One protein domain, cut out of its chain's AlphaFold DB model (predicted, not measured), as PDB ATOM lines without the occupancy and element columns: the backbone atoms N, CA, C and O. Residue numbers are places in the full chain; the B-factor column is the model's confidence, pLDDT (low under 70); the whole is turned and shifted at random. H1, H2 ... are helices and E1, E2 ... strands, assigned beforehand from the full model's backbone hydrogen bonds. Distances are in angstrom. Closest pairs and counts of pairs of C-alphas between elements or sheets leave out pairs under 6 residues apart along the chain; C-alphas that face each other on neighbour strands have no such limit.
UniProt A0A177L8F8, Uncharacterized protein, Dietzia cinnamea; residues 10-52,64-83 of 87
ATOM      1  N   HIS A  10      64.598 -81.110  91.145       76.12
ATOM      2  CA  HIS A  10      63.794 -81.662  92.226       76.12
ATOM      3  C   HIS A  10      62.354 -81.172  92.091       76.12
ATOM      4  O   HIS A  10      61.442 -81.986  92.000       76.12
ATOM      5  N   LEU A  11      62.165 -79.862  91.922       77.06
ATOM      6  CA  LEU A  11      60.842 -79.264  91.728       77.06
ATOM      7  C   LEU A  11      60.117 -79.827  90.496       77.06
ATOM      8  O   LEU A  11      58.930 -80.141  90.555       77.06
ATOM      9  N   THR A  12      60.823 -79.974  89.374       74.62
ATOM     10  CA  THR A  12      60.243 -80.550  88.147       74.62
ATOM     11  C   THR A  12      59.901 -82.033  88.299       74.62
ATOM     12  O   THR A  12      58.876 -82.467  87.775       74.62
ATOM     13  N   THR A  13      60.691 -82.790  89.065       78.44
ATOM     14  CA  THR A  13      60.410 -84.200  89.383       78.44
ATOM     15  C   THR A  13      59.191 -84.342  90.296       78.44
ATOM     16  O   THR A  13      58.299 -85.128  89.989       78.44
ATOM     17  N   GLU A  14      59.100 -83.551  91.365       84.25
ATOM     18  CA  GLU A  14      57.962 -83.569  92.299       84.25
ATOM     19  C   GLU A  14      56.649 -83.165  91.613       84.25
ATOM     20  O   GLU A  14      55.608 -83.799  91.805       84.25
ATOM     21  N   LEU A  15      56.692 -82.150  90.742       81.88
ATOM     22  CA  LEU A  15      55.542 -81.755  89.923       81.88
ATOM     23  C   LEU A  15      55.102 -82.885  88.989       81.88
ATOM     24  O   LEU A  15      53.910 -83.181  88.908       81.88
ATOM     25  N   ALA A  16      56.045 -83.541  88.308       81.75
ATOM     26  CA  ALA A  16      55.734 -84.684  87.459       81.75
ATOM     27  C   ALA A  16      55.134 -85.845  88.277       81.75
ATOM     28  O   ALA A  16      54.108 -86.393  87.886       81.75
ATOM     29  N   ALA A  17      55.702 -86.181  89.436       82.56
ATOM     30  CA  ALA A  17      55.173 -87.228  90.311       82.56
ATOM     31  C   ALA A  17      53.744 -86.913  90.794       82.56
ATOM     32  O   ALA A  17      52.860 -87.768  90.735       82.56
ATOM     33  N   THR A  18      53.492 -85.661  91.182       85.56
ATOM     34  CA  THR A  18      52.164 -85.191  91.603       85.56
ATOM     35  C   THR A  18      51.140 -85.326  90.474       85.56
ATOM     36  O   THR A  18      50.040 -85.836  90.684       85.56
ATOM     37  N   LEU A  19      51.502 -84.920  89.253       84.31
ATOM     38  CA  LEU A  19      50.624 -85.025  88.084       84.31
ATOM     39  C   LEU A  19      50.351 -86.481  87.678       84.31
ATOM     40  O   LEU A  19      49.246 -86.785  87.234       84.31
ATOM     41  N   ALA A  20      51.310 -87.390  87.871       82.38
ATOM     42  CA  ALA A  20      51.145 -88.819  87.589       82.38
ATOM     43  C   ALA A  20      50.069 -89.486  88.464       82.38
ATOM     44  O   ALA A  20      49.434 -90.470  88.062       82.38
ATOM     45  N   ALA A  21      49.894 -88.985  89.688       80.12
ATOM     46  CA  ALA A  21      48.923 -89.487  90.656       80.12
ATOM     47  C   ALA A  21      47.541 -88.824  90.524       80.12
ATOM     48  O   ALA A  21      46.553 -89.369  91.015       80.12
ATOM     49  N   ALA A  22      47.454 -87.668  89.862       81.38
ATOM     50  CA  ALA A  22      46.218 -86.905  89.764       81.38
ATOM     51  C   ALA A  22      45.203 -87.566  88.802       81.38
ATOM     52  O   ALA A  22      45.537 -87.841  87.643       81.38
ATOM     53  N   PRO A  23      43.947 -87.790  89.233       79.12
ATOM     54  CA  PRO A  23      42.883 -88.213  88.335       79.12
ATOM     55  C   PRO A  23      42.457 -87.047  87.437       79.12
ATOM     56  O   PRO A  23      42.186 -85.939  87.900       79.12
ATOM     57  N   LEU A  24      42.376 -87.307  86.136       81.19
ATOM     58  CA  LEU A  24      41.791 -86.396  85.161       81.19
ATOM     59  C   LEU A  24      40.265 -86.539  85.145       81.19
ATOM     60  O   LEU A  24      39.689 -87.502  85.662       81.19
ATOM     61  N   VAL A  25      39.600 -85.578  84.501       83.94
ATOM     62  CA  VAL A  25      38.156 -85.641  84.244       83.94
ATOM     63  C   VAL A  25      37.814 -86.973  83.566       83.94
ATOM     64  O   VAL A  25      38.465 -87.373  82.603       83.94
ATOM     65  N   GLY A  26      36.804 -87.669  84.093       82.12
ATOM     66  CA  GLY A  26      36.425 -89.008  83.630       82.12
ATOM     67  C   GLY A  26      37.208 -90.156  84.277       82.12
ATOM     68  O   GLY A  26      37.087 -91.288  83.823       82.12
ATOM     69  N   GLY A  27      38.004 -89.892  85.321       79.88
ATOM     70  CA  GLY A  27      38.718 -90.924  86.086       79.88
ATOM     71  C   GLY A  27      39.958 -91.482  85.386       79.88
ATOM     72  O   GLY A  27      40.571 -92.429  85.874       79.88
ATOM     73  N   ALA A  28      40.346 -90.903  84.249       78.62
ATOM     74  CA  ALA A  28      41.550 -91.300  83.535       78.62
ATOM     75  C   ALA A  28      42.809 -90.818  84.270       78.62
ATOM     76  O   ALA A  28      42.801 -89.785  84.936       78.62
ATOM     77  N   ARG A  29      43.925 -91.527  84.093       78.88
ATOM     78  CA  ARG A  29      45.250 -91.046  84.511       78.88
ATOM     79  C   ARG A  29      45.945 -90.354  83.349       78.88
ATOM     80  O   ARG A  29      45.812 -90.785  82.198       78.88
ATOM     81  N   ALA A  30      46.695 -89.301  83.646       80.00
ATOM     82  CA  ALA A  30      47.508 -88.627  82.647       80.00
ATOM     83  C   ALA A  30      48.543 -89.596  82.032       80.00
ATOM     84  O   ALA A  30      49.007 -90.530  82.683       80.00
ATOM     85  N   LEU A  31      48.848 -89.420  80.742       80.56
ATOM     86  CA  LEU A  31      49.811 -90.257  80.004       80.56
ATOM     87  C   LEU A  31      51.250 -89.753  80.138       80.56
ATOM     88  O   LEU A  31      52.198 -90.504  79.940       80.56
ATOM     89  N   GLY A  32      51.414 -88.480  80.465       83.50
ATOM     90  CA  GLY A  32      52.707 -87.833  80.553       83.50
ATOM     91  C   GLY A  32      52.565 -86.347  80.833       83.50
ATOM     92  O   GLY A  32      51.457 -85.828  81.000       83.50
ATOM     93  N   VAL A  33      53.701 -85.660  80.833       84.25
ATOM     94  CA  VAL A  33      53.797 -84.211  80.961       84.25
ATOM     95  C   VAL A  33      54.601 -83.633  79.801       84.25
ATOM     96  O   VAL A  33      55.656 -84.147  79.423       84.25
ATOM     97  N   HIS A  34      54.082 -82.542  79.247       83.00
ATOM     98  CA  HIS A  34      54.802 -81.690  78.315       83.00
ATOM     99  C   HIS A  34      55.480 -80.570  79.102       83.00
ATOM    100  O   HIS A  34      54.821 -79.853  79.860       83.00
ATOM    101  N   TYR A  35      56.787 -80.420  78.932       78.31
ATOM    102  CA  TYR A  35      57.579 -79.405  79.617       78.31
ATOM    103  C   TYR A  35      58.604 -78.794  78.666       78.31
ATOM    104  O   TYR A  35      58.934 -79.368  77.634       78.31
ATOM    105  N   TYR A  36      59.104 -77.611  79.003       77.38
ATOM    106  CA  TYR A  36      60.147 -76.959  78.216       77.38
ATOM    107  C   TYR A  36      61.522 -77.321  78.761       77.38
ATOM    108  O   TYR A  36      61.707 -77.432  79.977       77.38
ATOM    109  N   SER A  37      62.486 -77.493  77.863       71.94
ATOM    110  CA  SER A  37      63.866 -77.787  78.231       71.94
ATOM    111  C   SER A  37      64.454 -76.692  79.117       71.94
ATOM    112  O   SER A  37      64.209 -75.500  78.921       71.94
ATOM    113  N   LYS A  38      65.351 -77.086  80.030       73.00
ATOM    114  CA  LYS A  38      66.205 -76.133  80.760       73.00
ATOM    115  C   LYS A  38      67.106 -75.308  79.829       73.00
ATOM    116  O   LYS A  38      67.644 -74.293  80.254       73.00
ATOM    117  N   HIS A  39      67.300 -75.772  78.594       73.19
ATOM    118  CA  HIS A  39      68.159 -75.143  77.595       73.19
ATOM    119  C   HIS A  39      67.441 -74.109  76.719       73.19
ATOM    120  O   HIS A  39      68.119 -73.430  75.960       73.19
ATOM    121  N   GLY A  40      66.117 -73.963  76.839       67.31
ATOM    122  CA  GLY A  40      65.353 -72.991  76.059       67.31
ATOM    123  C   GLY A  40      63.912 -73.433  75.803       67.31
ATOM    124  O   GLY A  40      63.599 -74.625  75.804       67.31
ATOM    125  N   THR A  41      63.013 -72.466  75.606       67.62
ATOM    126  CA  THR A  41      61.576 -72.710  75.364       67.62
ATOM    127  C   THR A  41      61.266 -73.147  73.937       67.62
ATOM    128  O   THR A  41      60.166 -73.610  73.656       67.62
ATOM    129  N   GLU A  42      62.227 -72.997  73.035       80.56
ATOM    130  CA  GLU A  42      62.189 -73.528  71.677       80.56
ATOM    131  C   GLU A  42      62.279 -75.061  71.648       80.56
ATOM    132  O   GLU A  42      61.892 -75.678  70.659       80.56
ATOM    133  N   TRP A  43      62.713 -75.679  72.752       70.75
ATOM    134  CA  TRP A  43      62.762 -77.127  72.916       70.75
ATOM    135  C   TRP A  43      61.617 -77.594  73.811       70.75
ATOM    136  O   TRP A  43      61.656 -77.465  75.040       70.75
ATOM    137  N   SER A  44      60.592 -78.161  73.185       78.56
ATOM    138  CA  SER A  44      59.563 -78.936  73.866       78.56
ATOM    139  C   SER A  44      60.080 -80.333  74.201       78.56
ATOM    140  O   SER A  44      60.717 -81.006  73.391       78.56
ATOM    141  N   CYS A  45      59.795 -80.785  75.414       76.62
ATOM    142  CA  CYS A  45      60.125 -82.111  75.907       76.62
ATOM    143  C   CYS A  45      58.855 -82.825  76.370       76.62
ATOM    144  O   CYS A  45      57.899 -82.208  76.850       76.62
ATOM    145  N   TRP A  46      58.872 -84.148  76.249       79.31
ATOM    146  CA  TRP A  46      57.800 -85.020  76.703       79.31
ATOM    147  C   TRP A  46      58.378 -86.047  77.668       79.31
ATOM    148  O   TRP A  46      59.348 -86.725  77.340       79.31
ATOM    149  N   ALA A  47      57.766 -86.168  78.842       79.44
ATOM    150  CA  ALA A  47      57.966 -87.305  79.729       79.44
ATOM    151  C   ALA A  47      56.675 -88.121  79.743       79.44
ATOM    152  O   ALA A  47      55.603 -87.567  79.978       79.44
ATOM    153  N   VAL A  48      56.770 -89.418  79.467       81.56
ATOM    154  CA  VAL A  48      55.626 -90.335  79.403       81.56
ATOM    155  C   VAL A  48      55.692 -91.255  80.614       81.56
ATOM    156  O   VAL A  48      56.747 -91.830  80.887       81.56
ATOM    157  N   TRP A  49      54.589 -91.383  81.352       82.62
ATOM    158  CA  TRP A  49      54.516 -92.344  82.448       82.62
ATOM    159  C   TRP A  49      54.219 -93.731  81.907       82.62
ATOM    160  O   TRP A  49      53.340 -93.932  81.068       82.62
ATOM    161  N   LEU A  50      54.957 -94.688  82.440       71.94
ATOM    162  CA  LEU A  50      54.794 -96.096  82.144       71.94
ATOM    163  C   LEU A  50      53.502 -96.576  82.802       71.94
ATOM    164  O   LEU A  50      53.207 -96.204  83.940       71.94
ATOM    165  N   ARG A  51      52.715 -97.362  82.071       72.31
ATOM    166  CA  ARG A  51      51.484 -97.961  82.588       72.31
ATOM    167  C   ARG A  51      51.742 -99.377  83.082       72.31
ATOM    168  O   ARG A  51      52.830 -99.922  82.898       72.31
ATOM    169  N   ASP A  52      50.739 -99.921  83.763       67.31
ATOM    170  CA  ASP A  52      50.820-101.161  84.541       67.31
ATOM    171  C   ASP A  52      51.272-102.383  83.709       67.31
ATOM    172  O   ASP A  52      51.798-103.346  84.258       67.31
ATOM    173  N   GLN A  64      73.321-108.284  86.948       79.81
ATOM    174  CA  GLN A  64      74.400-109.197  87.315       79.81
ATOM    175  C   GLN A  64      75.627-108.388  87.730       79.81
ATOM    176  O   GLN A  64      75.878-107.332  87.138       79.81
ATOM    177  N   PRO A  65      76.399-108.857  88.727       85.12
ATOM    178  CA  PRO A  65      77.688-108.264  89.038       85.12
ATOM    179  C   PRO A  65      78.548-108.202  87.778       85.12
ATOM    180  O   PRO A  65      78.666-109.183  87.043       85.12
ATOM    181  N   VAL A  66      79.144-107.040  87.525       85.69
ATOM    182  CA  VAL A  66      80.079-106.889  86.413       85.69
ATOM    183  C   VAL A  66      81.330-107.697  86.746       85.69
ATOM    184  O   VAL A  66      81.960-107.466  87.777       85.69
ATOM    185  N   ALA A  67      81.667-108.658  85.887       90.50
ATOM    186  CA  ALA A  67      82.869-109.466  86.053       90.50
ATOM    187  C   ALA A  67      84.131-108.577  86.045       90.50
ATOM    188  O   ALA A  67      84.146-107.549  85.352       90.50
ATOM    189  N   PRO A  68      85.180-108.950  86.804       92.00
ATOM    190  CA  PRO A  68      86.412-108.172  86.875       92.00
ATOM    191  C   PRO A  68      87.055-108.033  85.485       92.00
ATOM    192  O   PRO A  68      86.813-108.872  84.617       92.00
ATOM    193  N   PRO A  69      87.915-107.023  85.251       92.94
ATOM    194  CA  PRO A  69      88.502-106.782  83.928       92.94
ATOM    195  C   PRO A  69      89.237-107.991  83.328       92.94
ATOM    196  O   PRO A  69      89.250-108.142  82.110       92.94
ATOM    197  N   ALA A  70      89.796-108.872  84.170       93.19
ATOM    198  CA  ALA A  70      90.433-110.121  83.743       93.19
ATOM    199  C   ALA A  70      89.475-111.058  82.983       93.19
ATOM    200  O   ALA A  70      89.896-111.737  82.050       93.19
ATOM    201  N   ASP A  71      88.189-111.029  83.340       94.19
ATOM    202  CA  ASP A  71      87.132-111.871  82.777       94.19
ATOM    203  C   ASP A  71      86.132-111.059  81.923       94.19
ATOM    204  O   ASP A  71      85.123-111.587  81.457       94.19
ATOM    205  N   ASN A  72      86.391-109.761  81.703       93.06
ATOM    206  CA  ASN A  72      85.511-108.843  80.976       93.06
ATOM    207  C   ASN A  72      86.307-107.897  80.062       93.06
ATOM    208  O   ASN A  72      86.658-106.774  80.433       93.06
ATOM    209  N   ALA A  73      86.534-108.341  78.822       95.50
ATOM    210  CA  ALA A  73      87.319-107.604  77.829       95.50
ATOM    211  C   ALA A  73      86.736-106.222  77.480       95.50
ATOM    212  O   ALA A  73      87.489-105.288  77.206       95.50
ATOM    213  N   ALA A  74      85.406-106.066  77.518       93.62
ATOM    214  CA  ALA A  74      84.764-104.782  77.254       93.62
ATOM    215  C   ALA A  74      85.064-103.767  78.367       93.62
ATOM    216  O   ALA A  74      85.402-102.619  78.080       93.62
ATOM    217  N   LEU A  75      85.005-104.197  79.633       92.00
ATOM    218  CA  LEU A  75      85.386-103.351  80.762       92.00
ATOM    219  C   LEU A  75      86.879-103.002  80.714       92.00
ATOM    220  O   LEU A  75      87.227-101.838  80.894       92.00
ATOM    221  N   ALA A  76      87.747-103.972  80.417       94.75
ATOM    222  CA  ALA A  76      89.182-103.728  80.275       94.75
ATOM    223  C   ALA A  76      89.486-102.656  79.213       94.75
ATOM    224  O   ALA A  76      90.266-101.743  79.474       94.75
ATOM    225  N   ALA A  77      88.817-102.711  78.057       95.19
ATOM    226  CA  ALA A  77      88.985-101.724  76.992       95.19
ATOM    227  C   ALA A  77      88.549-100.311  77.414       95.19
ATOM    228  O   ALA A  77      89.233 -99.340  77.111       95.19
ATOM    229  N   VAL A  78      87.431-100.177  78.135       95.00
ATOM    230  CA  VAL A  78      86.975 -98.873  78.652       95.00
ATOM    231  C   VAL A  78      87.980 -98.307  79.653       95.00
ATOM    232  O   VAL A  78      88.320 -97.129  79.577       95.00
ATOM    233  N   LEU A  79      88.471 -99.135  80.576       95.44
ATOM    234  CA  LEU A  79      89.463 -98.704  81.560       95.44
ATOM    235  C   LEU A  79      90.757 -98.232  80.885       95.44
ATOM    236  O   LEU A  79      91.280 -97.192  81.272       95.44
ATOM    237  N   ASP A  80      91.218 -98.929  79.846       96.69
ATOM    238  CA  ASP A  80      92.401 -98.545  79.068       96.69
ATOM    239  C   ASP A  80      92.200 -97.219  78.313       96.69
ATOM    240  O   ASP A  80      92.983 -96.284  78.478       96.69
ATOM    241  N   ILE A  81      91.089 -97.079  77.576       97.81
ATOM    242  CA  ILE A  81      90.758 -95.865  76.803       97.81
ATOM    243  C   ILE A  81      90.761 -94.612  77.684       97.81
ATOM    244  O   ILE A  81      91.191 -93.542  77.247       97.81
ATOM    245  N   TYR A  82      90.262 -94.732  78.913       95.38
ATOM    246  CA  TYR A  82      90.119 -93.605  79.833       95.38
ATOM    247  C   TYR A  82      91.201 -93.548  80.919       95.38
ATOM    248  O   TYR A  82      91.135 -92.668  81.777       95.38
ATOM    249  N   ASN A  83      92.202 -94.435  80.880       93.88
ATOM    250  CA  ASN A  83      93.272 -94.549  81.876       93.88
ATOM    251  C   ASN A  83      92.739 -94.647  83.326       93.88
ATOM    252  O   ASN A  83      93.140 -93.895  84.217       93.88
TER     253      ASN A  83
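Overview. This is residues 10 to 52 and 64 to 83 of the 87 residues of an uncharacterized protein of Dietzia cinnamea (UniProt A0A177L8F8). The model shows two separate pieces with open space between them: a two-stranded hairpin, E1 and E2, with helix H1 close to E1, and far off a lone short helix, H2, with the stretch leading into it. In the first piece residues 23 to 28, between H1 and E1, stick out as a free loop. The 63 printed residues hold two named helices and two named strands in the order H1, E1, E2, H2; the sheet, E1 - E2, is antiparallel, and the class is mixed, helices and strands. The whole is extended, with a radius of gyration of the C-alphas of 20.5 A, and flat, spanning 58 by 33 by 17 A.

Arrangement. E1, residues 32 to 37, and E2, residues 40 to 48, form an antiparallel hairpin at 157 degrees, with N 33 and O 47 at 2.8 A and N 45 and O 35 at 2.8 A, within hydrogen-bond range. E2 bends by 72 degrees at residue 43. The closest C-alphas of H1, residues 10 to 21, and E1 are those of Ala 16 and Val 33, 6.8 A apart. H1 and E2 are only just apart, the closest C-alphas at 8.5 A. H2, residues 73 to 81, is apart from H1 and E1. In H1 and H2 every O i to N i+4 pair is within hydrogen-bond range.

Along the chain. E2 measures 20.2 A from first to last C-alpha and E1 15.2 A, beginning at C-alpha 32 (52.707, -87.833, 80.553). H1 measures 16.9 A from C-alpha 10 at (63.794, -81.662, 92.226). H2 measures 12.3 A and ends at C-alpha 81 (90.758, -95.865, 76.803).

Size, cuts and confidence. The two C-alphas farthest apart, those of Gly 26 and Ala 70, are 58.0 A apart. Residues 53 to 63 are not printed, and C-alphas 52 and 64 are 25.1 A apart across the cut. The link E1 to E2 is tight and H1 to E1 short. Mean pLDDT of the printed part is 83.0; residues 40 to 41 and 52 are under 70.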